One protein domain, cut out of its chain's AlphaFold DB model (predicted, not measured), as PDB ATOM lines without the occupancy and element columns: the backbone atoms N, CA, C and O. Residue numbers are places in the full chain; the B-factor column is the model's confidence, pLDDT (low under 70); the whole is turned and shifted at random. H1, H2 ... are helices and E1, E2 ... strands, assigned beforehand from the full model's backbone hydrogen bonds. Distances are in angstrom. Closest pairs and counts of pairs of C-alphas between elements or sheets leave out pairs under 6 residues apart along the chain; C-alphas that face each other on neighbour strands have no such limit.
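What this domain is: This is residues 36 to 87 and 150 to 181 of the 198 residues of an uncharacterized protein of Geomicrobium sp. JCM 19038 (UniProt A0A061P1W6). With little regular structure, this domain is a two-stranded hairpin, E1 and E2, at one end, two helices, and long loops. The 84 printed residues hold E1, E2, H1 and H2 in that order, mixed helices and strands with only 31 residues in them; the sheet E1 - E2 is antiparallel. The whole is compact, radius of gyration of the C-alphas 13.4 A, spanning 46 by 32 by 21 A.

How they stand to each other: In the hairpin of E1, residues 36 to 40, and E2, residues 43 to 48, N 38 and O 45 are 2.8 A apart, within hydrogen-bond range. The closest C-alphas of E2 and H1, residues 63 to 71, are Tyr 46 and Ala 68, 6.8 A apart. H1 and H2, residues 159 to 169, are close but not clearly touching, closest at C-alphas 69 and 163, 8.0 A; they run the same way at 37 degrees, only just a steep tilt. Every O i to N i+4 pair is within hydrogen-bond range in H1 and H2. E2 and H2 are apart.

Where its parts are: E1 begins at C-alpha 36 (248.136, 180.686, 232.849). E2 is 16.6 A long, H1 12.2 A and H2 15.5 A, ending at C-alpha 169 (230.136, 196.340, 226.661).

The domain as a whole: Residues 88 to 149 are not printed; C-alphas 87 and 150 are 24.7 A apart. The link E2 to H1 is long. No printed residue is under 70 in pLDDT.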
ATOM      1  N   TRP A  36     246.709 180.544 233.119       94.81
ATOM      2  CA  TRP A  36     248.136 180.686 232.849       94.81
ATOM      3  C   TRP A  36     248.489 182.155 232.663       94.81
ATOM      4  O   TRP A  36     247.840 182.851 231.889       94.81
ATOM      5  N   LYS A  37     249.558 182.611 233.320       95.69
ATOM      6  CA  LYS A  37     250.120 183.954 233.147       95.69
ATOM      7  C   LYS A  37     251.518 183.869 232.544       95.69
ATOM      8  O   LYS A  37     252.384 183.173 233.076       95.69
ATOM      9  N   VAL A  38     251.752 184.610 231.468       96.44
ATOM     10  CA  VAL A  38     253.067 184.782 230.842       96.44
ATOM     11  C   VAL A  38     253.408 186.265 230.821       96.44
ATOM     12  O   VAL A  38     252.613 187.077 230.362       96.44
ATOM     13  N   GLU A  39     254.593 186.621 231.309       97.12
ATOM     14  CA  GLU A  39     255.060 188.008 231.380       97.12
ATOM     15  C   GLU A  39     256.354 188.171 230.573       97.12
ATOM     16  O   GLU A  39     257.345 187.472 230.810       97.12
ATOM     17  N   GLU A  40     256.363 189.126 229.644       96.50
ATOM     18  CA  GLU A  40     257.544 189.547 228.893       96.50
ATOM     19  C   GLU A  40     257.616 191.081 228.841       96.50
ATOM     20  O   GLU A  40     256.902 191.747 228.095       96.50
ATOM     21  N   GLY A  41     258.516 191.670 229.637       95.44
ATOM     22  CA  GLY A  41     258.684 193.124 229.686       95.44
ATOM     23  C   GLY A  41     257.447 193.829 230.248       95.44
ATOM     24  O   GLY A  41     257.137 193.664 231.423       95.44
ATOM     25  N   GLU A  42     256.787 194.640 229.419       94.44
ATOM     26  CA  GLU A  42     255.530 195.338 229.748       94.44
ATOM     27  C   GLU A  42     254.294 194.589 229.214       94.44
ATOM     28  O   GLU A  42     253.183 195.103 229.288       94.44
ATOM     29  N   THR A  43     254.476 193.394 228.642       96.00
ATOM     30  CA  THR A  43     253.395 192.578 228.087       96.00
ATOM     31  C   THR A  43     253.069 191.425 229.024       96.00
ATOM     32  O   THR A  43     253.939 190.621 229.365       96.00
ATOM     33  N   THR A  44     251.793 191.323 229.380       97.25
ATOM     34  CA  THR A  44     251.225 190.206 230.131       97.25
ATOM     35  C   THR A  44     250.209 189.501 229.246       97.25
ATOM     36  O   THR A  44     249.352 190.151 228.650       97.25
ATOM     37  N   VAL A  45     250.302 188.179 229.155       96.81
ATOM     38  CA  VAL A  45     249.312 187.333 228.485       96.81
ATOM     39  C   VAL A  45     248.706 186.398 229.516       96.81
ATOM     40  O   VAL A  45     249.430 185.684 230.215       96.81
ATOM     41  N   TYR A  46     247.380 186.400 229.574       96.81
ATOM     42  CA  TYR A  46     246.590 185.445 230.331       96.81
ATOM     43  C   TYR A  46     245.975 184.432 229.363       96.81
ATOM     44  O   TYR A  46     245.447 184.821 228.323       96.81
ATOM     45  N   LEU A  47     246.065 183.142 229.684       95.25
ATOM     46  CA  LEU A  47     245.451 182.065 228.910       95.25
ATOM     47  C   LEU A  47     244.583 181.210 229.832       95.25
ATOM     48  O   LEU A  47     245.085 180.578 230.761       95.25
ATOM     49  N   GLN A  48     243.292 181.185 229.526       92.56
ATOM     50  CA  GLN A  48     242.268 180.410 230.211       92.56
ATOM     51  C   GLN A  48     241.610 179.480 229.191       92.56
ATOM     52  O   GLN A  48     241.237 179.926 228.110       92.56
ATOM     53  N   GLY A  49     241.459 178.200 229.536       90.31
ATOM     54  CA  GLY A  49     240.592 177.306 228.766       90.31
ATOM     55  C   GLY A  49     239.124 177.646 229.026       90.31
ATOM     56  O   GLY A  49     238.751 177.868 230.180       90.31
ATOM     57  N   THR A  50     238.306 177.697 227.979       90.44
ATOM     58  CA  THR A  50     236.882 178.047 228.064       90.44
ATOM     59  C   THR A  50     235.994 176.821 227.861       90.44
ATOM     60  O   THR A  50     236.454 175.750 227.470       90.44
ATOM     61  N   ILE A  51     234.708 176.987 228.162       88.94
ATOM     62  CA  ILE A  51     233.640 176.061 227.785       88.94
ATOM     63  C   ILE A  51     232.604 176.857 226.990       88.94
ATOM     64  O   ILE A  51     232.224 177.941 227.430       88.94
ATOM     65  N   HIS A  52     232.190 176.339 225.830       89.38
ATOM     66  CA  HIS A  52     231.268 177.026 224.910       89.38
ATOM     67  C   HIS A  52     229.810 176.978 225.367       89.38
ATOM     68  O   HIS A  52     229.032 177.865 225.051       89.38
ATOM     69  N   ALA A  53     229.448 175.950 226.133       88.56
ATOM     70  CA  ALA A  53     228.122 175.785 226.704       88.56
ATOM     71  C   ALA A  53     228.235 175.709 228.226       88.56
ATOM     72  O   ALA A  53     229.120 175.031 228.762       88.56
ATOM     73  N   GLY A  54     227.351 176.417 228.918       89.00
ATOM     74  CA  GLY A  54     227.377 176.535 230.371       89.00
ATOM     75  C   GLY A  54     225.990 176.464 230.986       89.00
ATOM     76  O   GLY A  54     224.985 176.338 230.292       89.00
ATOM     77  N   ILE A  55     225.964 176.546 232.311       90.50
ATOM     78  CA  ILE A  55     224.760 176.723 233.127       90.50
ATOM     79  C   ILE A  55     224.958 177.986 233.969       90.50
ATOM     80  O   ILE A  55     226.099 178.327 234.285       90.50
ATOM     81  N   GLU A  56     223.887 178.672 234.355       88.75
ATOM     82  CA  GLU A  56     223.976 179.947 235.088       88.75
ATOM     83  C   GLU A  56     224.747 179.801 236.420       88.75
ATOM     84  O   GLU A  56     225.447 180.713 236.860       88.75
ATOM     85  N   GLU A  57     224.686 178.623 237.044       89.94
ATOM     86  CA  GLU A  57     225.271 178.333 238.354       89.94
ATOM     87  C   GLU A  57     226.810 178.306 238.382       89.94
ATOM     88  O   GLU A  57     227.385 178.300 239.471       89.94
ATOM     89  N   ILE A  58     227.495 178.305 237.229       87.31
ATOM     90  CA  ILE A  58     228.970 178.389 237.192       87.31
ATOM     91  C   ILE A  58     229.487 179.802 237.497       87.31
ATOM     92  O   ILE A  58     230.690 179.983 237.692       87.31
ATOM     93  N   TYR A  59     228.597 180.798 237.514       90.12
ATOM     94  CA  TYR A  59     228.931 182.192 237.770       90.12
ATOM     95  C   TYR A  59     228.658 182.593 239.237       90.12
ATOM     96  O   TYR A  59     227.703 182.118 239.854       90.12
ATOM     97  N   PRO A  60     229.443 183.532 239.811       90.56
ATOM     98  CA  PRO A  60     230.592 184.197 239.200       90.56
ATOM     99  C   PRO A  60     231.796 183.260 239.068       90.56
ATOM    100  O   PRO A  60     231.983 182.345 239.870       90.56
ATOM    101  N   LEU A  61     232.635 183.531 238.071       90.06
ATOM    102  CA  LEU A  61     233.897 182.821 237.893       90.06
ATOM    103  C   LEU A  61     234.922 183.260 238.953       90.06
ATOM    104  O   LEU A  61     234.703 184.192 239.730       90.06
ATOM    105  N   ASN A  62     236.055 182.557 239.001       89.12
ATOM    106  CA  ASN A  62     237.125 182.811 239.965       89.12
ATOM    107  C   ASN A  62     237.614 184.275 239.911       89.12
ATOM    108  O   ASN A  62     237.893 184.802 238.835       89.12
ATOM    109  N   GLU A  63     237.784 184.906 241.077       91.31
ATOM    110  CA  GLU A  63     238.193 186.315 241.197       91.31
ATOM    111  C   GLU A  63     239.526 186.641 240.493       91.31
ATOM    112  O   GLU A  63     239.707 187.761 240.018       91.31
ATOM    113  N   GLU A  64     240.464 185.690 240.396       91.31
ATOM    114  CA  GLU A  64     241.730 185.886 239.672       91.31
ATOM    115  C   GLU A  64     241.518 185.996 238.157       91.31
ATOM    116  O   GLU A  64     242.197 186.787 237.500       91.31
ATOM    117  N   LEU A  65     240.558 185.244 237.606       92.56
ATOM    118  CA  LEU A  65     240.182 185.328 236.194       92.56
ATOM    119  C   LEU A  65     239.468 186.647 235.897       92.56
ATOM    120  O   LEU A  65     239.788 187.309 234.913       92.56
ATOM    121  N   GLU A  66     238.567 187.058 236.788       93.88
ATOM    122  CA  GLU A  66     237.889 188.353 236.707       93.88
ATOM    123  C   GLU A  66     238.891 189.516 236.719       93.88
ATOM    124  O   GLU A  66     238.848 190.390 235.855       93.88
ATOM    125  N   ALA A  67     239.868 189.488 237.630       95.06
ATOM    126  CA  ALA A  67     240.917 190.504 237.690       95.06
ATOM    127  C   ALA A  67     241.812 190.516 236.438       95.06
ATOM    128  O   ALA A  67     242.190 191.589 235.963       95.06
ATOM    129  N   ALA A  68     242.149 189.341 235.896       95.44
ATOM    130  CA  ALA A  68     242.924 189.226 234.664       95.44
ATOM    131  C   ALA A  68     242.166 189.784 233.450       95.44
ATOM    132  O   ALA A  68     242.758 190.483 232.626       95.44
ATOM    133  N   PHE A  69     240.861 189.512 233.353       96.38
ATOM    134  CA  PHE A  69     240.004 190.085 232.318       96.38
ATOM    135  C   PHE A  69     239.935 191.612 232.430       96.38
ATOM    136  O   PHE A  69     240.124 192.309 231.430       96.38
ATOM    137  N   ASP A  70     239.722 192.144 233.636       96.44
ATOM    138  CA  ASP A  70     239.646 193.587 233.880       96.44
ATOM    139  C   ASP A  70     240.968 194.303 233.533       96.44
ATOM    140  O   ASP A  70     240.939 195.391 232.955       96.44
ATOM    141  N   GLU A  71     242.121 193.689 233.835       95.81
ATOM    142  CA  GLU A  71     243.461 194.199 233.490       95.81
ATOM    143  C   GLU A  71     243.734 194.176 231.976       95.81
ATOM    144  O   GLU A  71     244.489 195.011 231.475       95.81
ATOM    145  N   ALA A  72     243.142 193.234 231.237       96.94
ATOM    146  CA  ALA A  72     243.434 193.037 229.824       96.94
ATOM    147  C   ALA A  72     242.888 194.166 228.929       96.94
ATOM    148  O   ALA A  72     241.703 194.510 228.959       96.94
ATOM    149  N   ASP A  73     243.746 194.680 228.045       96.00
ATOM    150  CA  ASP A  73     243.362 195.641 227.001       96.00
ATOM    151  C   ASP A  73     242.725 194.963 225.771       96.00
ATOM    152  O   ASP A  73     241.944 195.577 225.038       96.00
ATOM    153  N   VAL A  74     243.097 193.701 225.519       97.69
ATOM    154  CA  VAL A  74     242.734 192.936 224.320       97.69
ATOM    155  C   VAL A  74     242.254 191.545 224.722       97.69
ATOM    156  O   VAL A  74     242.947 190.848 225.461       97.69
ATOM    157  N   LEU A  75     241.108 191.126 224.188       97.50
ATOM    158  CA  LEU A  75     240.583 189.768 224.306       97.50
ATOM    159  C   LEU A  75     240.869 188.987 223.015       97.50
ATOM    160  O   LEU A  75     240.674 189.494 221.907       97.50
ATOM    161  N   LEU A  76     241.351 187.754 223.170       96.50
ATOM    162  CA  LEU A  76     241.799 186.897 222.072       96.50
ATOM    163  C   LEU A  76     241.037 185.559 222.074       96.50
ATOM    164  O   LEU A  76     241.609 184.552 222.495       96.50
ATOM    165  N   PRO A  77     239.751 185.531 221.678       95.38
ATOM    166  CA  PRO A  77     238.992 184.284 221.580       95.38
ATOM    167  C   PRO A  77     239.480 183.428 220.401       95.38
ATOM    168  O   PRO A  77     240.118 183.936 219.477       95.38
ATOM    169  N   GLU A  78     239.127 182.143 220.380       92.31
ATOM    170  CA  GLU A  78     239.307 181.309 219.181       92.31
ATOM    171  C   GLU A  78     238.437 181.832 218.029       92.31
ATOM    172  O   GLU A  78     238.955 182.121 216.946       92.31
ATOM    173  N   ILE A  79     237.146 182.039 218.311       90.94
ATOM    174  CA  ILE A  79     236.124 182.584 217.411       90.94
ATOM    175  C   ILE A  79     235.290 183.620 218.178       90.94
ATOM    176  O   ILE A  79     235.007 183.459 219.364       90.94
ATOM    177  N   ASP A  80     234.874 184.687 217.503       92.25
ATOM    178  CA  ASP A  80     233.959 185.698 218.035       92.25
ATOM    179  C   ASP A  80     232.494 185.252 217.893       92.25
ATOM    180  O   ASP A  80     231.729 185.782 217.082       92.25
ATOM    181  N   TRP A  81     232.108 184.240 218.676       87.06
ATOM    182  CA  TRP A  81     230.789 183.596 218.602       87.06
ATOM    183  C   TRP A  81     229.601 184.565 218.558       87.06
ATOM    184  O   TRP A  81     228.761 184.415 217.666       87.06
ATOM    185  N   PRO A  82     229.515 185.603 219.415       89.44
ATOM    186  CA  PRO A  82     228.340 186.469 219.436       89.44
ATOM    187  C   PRO A  82     228.160 187.322 218.168       89.44
ATOM    188  O   PRO A  82     227.093 187.898 217.948       89.44
ATOM    189  N   ARG A  83     229.203 187.458 217.339       89.62
ATOM    190  CA  ARG A  83     229.173 188.202 216.064       89.62
ATOM    191  C   ARG A  83     229.523 187.331 214.861       89.62
ATOM    192  O   ARG A  83     229.802 187.867 213.787       89.62
ATOM    193  N   MET A  84     229.462 186.010 215.016       84.25
ATOM    194  CA  MET A  84     229.739 185.066 213.943       84.25
ATOM    195  C   MET A  84     228.774 185.263 212.760       84.25
ATOM    196  O   MET A  84     227.568 185.457 212.924       84.25
ATOM    197  N   ASP A  85     229.315 185.198 211.544       83.00
ATOM    198  CA  ASP A  85     228.529 185.136 210.312       83.00
ATOM    199  C   ASP A  85     228.158 183.665 210.050       83.00
ATOM    200  O   ASP A  85     229.056 182.835 209.943       83.00
ATOM    201  N   PRO A  86     226.874 183.302 209.881       75.38
ATOM    202  CA  PRO A  86     226.483 181.921 209.575       75.38
ATOM    203  C   PRO A  86     227.207 181.314 208.364       75.38
ATOM    204  O   PRO A  86     227.376 180.103 208.276       75.38
ATOM    205  N   THR A  87     227.644 182.147 207.418       79.25
ATOM    206  CA  THR A  87     228.383 181.712 206.226       79.25
ATOM    207  C   THR A  87     229.901 181.776 206.394       79.25
ATOM    208  O   THR A  87     230.632 181.283 205.535       79.25
ATOM    209  N   THR A 150     219.938 172.490 225.995       71.38
ATOM    210  CA  THR A 150     218.954 171.848 226.868       71.38
ATOM    211  C   THR A 150     218.277 172.934 227.693       71.38
ATOM    212  O   THR A 150     218.778 174.047 227.802       71.38
ATOM    213  N   GLY A 151     217.155 172.633 228.351       71.38
ATOM    214  CA  GLY A 151     216.507 173.613 229.236       71.38
ATOM    215  C   GLY A 151     217.384 174.126 230.395       71.38
ATOM    216  O   GLY A 151     216.917 174.975 231.147       71.38
ATOM    217  N   GLN A 152     218.601 173.594 230.564       78.69
ATOM    218  CA  GLN A 152     219.569 173.980 231.592       78.69
ATOM    219  C   GLN A 152     220.914 174.451 231.018       78.69
ATOM    220  O   GLN A 152     221.534 175.313 231.625       78.69
ATOM    221  N   ILE A 153     221.365 173.891 229.887       86.06
ATOM    222  CA  ILE A 153     222.661 174.194 229.259       86.06
ATOM    223  C   ILE A 153     222.429 175.000 227.986       86.06
ATOM    224  O   ILE A 153     221.689 174.537 227.117       86.06
ATOM    225  N   SER A 154     223.108 176.135 227.842       87.31
ATOM    226  CA  SER A 154     223.044 176.961 226.633       87.31
ATOM    227  C   SER A 154     224.387 177.605 226.289       87.31
ATOM    228  O   SER A 154     225.278 177.741 227.135       87.31
ATOM    229  N   LEU A 155     224.535 177.989 225.018       87.06
ATOM    230  CA  LEU A 155     225.756 178.605 224.490       87.06
ATOM    231  C   LEU A 155     225.975 180.023 225.024       87.06
ATOM    232  O   LEU A 155     227.104 180.437 225.269       87.06
ATOM    233  N   ASP A 156     224.896 180.769 225.266       88.38
ATOM    234  CA  ASP A 156     224.971 182.119 225.832       88.38
ATOM    235  C   ASP A 156     225.418 182.135 227.307       88.38
ATOM    236  O   ASP A 156     225.821 183.179 227.819       88.38
ATOM    237  N   GLN A 157     225.396 180.974 227.974       90.69
ATOM    238  CA  GLN A 157     225.986 180.755 229.297       90.69
ATOM    239  C   GLN A 157     227.437 180.246 229.226       90.69
ATOM    240  O   GLN A 157     228.076 180.071 230.268       90.69
ATOM    241  N   GLY A 158     227.981 180.020 228.025       91.62
ATOM    242  CA  GLY A 158     229.388 179.695 227.807       91.62
ATOM    243  C   GLY A 158     230.329 180.773 228.350       91.62
ATOM    244  O   GLY A 158     230.032 181.969 228.324       91.62
ATOM    245  N   VAL A 159     231.486 180.349 228.859       93.25
ATOM    246  CA  VAL A 159     232.469 181.250 229.491       93.25
ATOM    247  C   VAL A 159     233.077 182.214 228.474       93.25
ATOM    248  O   VAL A 159     233.323 183.382 228.777       93.25
ATOM    249  N   ASP A 160     233.327 181.735 227.262       93.38
ATOM    250  CA  ASP A 160     233.786 182.558 226.148       93.38
ATOM    251  C   ASP A 160     232.716 183.559 225.697       93.38
ATOM    252  O   ASP A 160     233.040 184.736 225.532       93.38
ATOM    253  N   TYR A 161     231.454 183.134 225.576       94.19
ATOM    254  CA  TYR A 161     230.339 184.018 225.233       94.19
ATOM    255  C   TYR A 161     230.196 185.155 226.257       94.19
ATOM    256  O   TYR A 161     230.147 186.328 225.880       94.19
ATOM    257  N   HIS A 162     230.229 184.827 227.555       94.88
ATOM    258  CA  HIS A 162     230.183 185.799 228.653       94.88
ATOM    259  C   HIS A 162     231.290 186.858 228.560       94.88
ATOM    260  O   HIS A 162     231.009 188.060 228.620       94.88
ATOM    261  N   TYR A 163     232.552 186.446 228.396       96.00
ATOM    262  CA  TYR A 163     233.662 187.401 228.306       96.00
ATOM    263  C   TYR A 163     233.688 188.175 226.988       96.00
ATOM    264  O   TYR A 163     234.127 189.328 226.985       96.00
ATOM    265  N   LEU A 164     233.205 187.595 225.886       96.94
ATOM    266  CA  LEU A 164     233.055 188.313 224.623       96.94
ATOM    267  C   LEU A 164     232.022 189.429 224.756       96.94
ATOM    268  O   LEU A 164     232.359 190.585 224.499       96.94
ATOM    269  N   GLU A 165     230.811 189.129 225.236       96.62
ATOM    270  CA  GLU A 165     229.767 190.140 225.455       96.62
ATOM    271  C   GLU A 165     230.225 191.246 226.412       96.62
ATOM    272  O   GLU A 165     230.128 192.430 226.081       96.62
ATOM    273  N   ARG A 166     230.844 190.886 227.543       96.50
ATOM    274  CA  ARG A 166     231.447 191.883 228.443       96.50
ATOM    275  C   ARG A 166     232.533 192.709 227.770       96.50
ATOM    276  O   ARG A 166     232.598 193.918 227.974       96.50
ATOM    277  N   GLY A 167     233.386 192.083 226.961       97.19
ATOM    278  CA  GLY A 167     234.434 192.773 226.217       97.19
ATOM    279  C   GLY A 167     233.858 193.839 225.288       97.19
ATOM    280  O   GLY A 167     234.395 194.946 225.213       97.19
ATOM    281  N   TYR A 168     232.724 193.552 224.651       97.00
ATOM    282  CA  TYR A 168     231.997 194.527 223.845       97.00
ATOM    283  C   TYR A 168     231.396 195.664 224.660       97.00
ATOM    284  O   TYR A 168     231.561 196.828 224.279       97.00
ATOM    285  N   ASP A 169     230.741 195.346 225.773       97.19
ATOM    286  CA  ASP A 169     230.136 196.340 226.661       97.19
ATOM    287  C   ASP A 169     231.182 197.286 227.270       97.19
ATOM    288  O   ASP A 169     230.943 198.490 227.418       97.19
ATOM    289  N   GLU A 170     232.371 196.764 227.570       97.19
ATOM    290  CA  GLU A 170     233.495 197.515 228.131       97.19
ATOM    291  C   GLU A 170     234.387 198.170 227.060       97.19
ATOM    292  O   GLU A 170     235.282 198.955 227.385       97.19
ATOM    293  N   GLY A 171     234.131 197.907 225.774       96.69
ATOM    294  CA  GLY A 171     234.875 198.486 224.656       96.69
ATOM    295  C   GLY A 171     236.315 197.979 224.534       96.69
ATOM    296  O   GLY A 171     237.174 198.718 224.040       96.69
ATOM    297  N   LYS A 172     236.586 196.749 224.986       97.38
ATOM    298  CA  LYS A 172     237.874 196.070 224.799       97.38
ATOM    299  C   LYS A 172     238.101 195.767 223.319       97.38
ATOM    300  O   LYS A 172     237.163 195.581 222.543       97.38
ATOM    301  N   GLU A 173     239.365 195.717 222.911       97.69
ATOM    302  CA  GLU A 173     239.696 195.258 221.566       97.69
ATOM    303  C   GLU A 173     239.570 193.731 221.500       97.69
ATOM    304  O   GLU A 173     240.158 193.030 222.317       97.69
ATOM    305  N   ILE A 174     238.833 193.213 220.519       97.00
ATOM    306  CA  ILE A 174     238.646 191.773 220.315       97.00
ATOM    307  C   ILE A 174     239.331 191.375 219.011       97.00
ATOM    308  O   ILE A 174     239.140 192.025 217.978       97.00
ATOM    309  N   ARG A 175     240.168 190.333 219.056       95.81
ATOM    310  CA  ARG A 175     240.806 189.755 217.866       95.81
ATOM    311  C   ARG A 175     240.788 188.235 217.941       95.81
ATOM    312  O   ARG A 175     241.387 187.665 218.842       95.81
ATOM    313  N   GLU A 176     240.163 187.599 216.964       93.81
ATOM    314  CA  GLU A 176     240.122 186.140 216.867       93.81
ATOM    315  C   GLU A 176     241.523 185.550 216.637       93.81
ATOM    316  O   GLU A 176     242.324 186.087 215.861       93.81
ATOM    317  N   LEU A 177     241.816 184.436 217.306       93.38
ATOM    318  CA  LEU A 177     243.036 183.655 217.108       93.38
ATOM    319  C   LEU A 177     242.929 182.745 215.885       93.38
ATOM    320  O   LEU A 177     243.913 182.575 215.160       93.38
ATOM    321  N   GLU A 178     241.744 182.183 215.653       89.12
ATOM    322  CA  GLU A 178     241.477 181.283 214.536       89.12
ATOM    323  C   GLU A 178     240.475 181.908 213.571       89.12
ATOM    324  O   GLU A 178     240.770 182.078 212.388       89.12
ATOM    325  N   GLY A 179     239.308 182.295 214.079       89.00
ATOM    326  CA  GLY A 179     238.159 182.653 213.263       89.00
ATOM    327  C   GLY A 179     237.529 181.433 212.583       89.00
ATOM    328  O   GLY A 179     238.184 180.442 212.243       89.00
ATOM    329  N   GLN A 180     236.229 181.533 212.324       87.50
ATOM    330  CA  GLN A 180     235.363 180.424 211.904       87.50
ATOM    331  C   GLN A 180     235.916 179.563 210.751       87.50
ATOM    332  O   GLN A 180     235.932 178.335 210.823       87.50
ATOM    333  N   ILE A 181     236.407 180.188 209.673       88.56
ATOM    334  CA  ILE A 181     236.870 179.459 208.478       88.56
ATOM    335  C   ILE A 181     238.162 178.685 208.730       88.56
ATOM    336  O   ILE A 181     238.393 177.644 208.107       88.56
TER     337      ILE A 181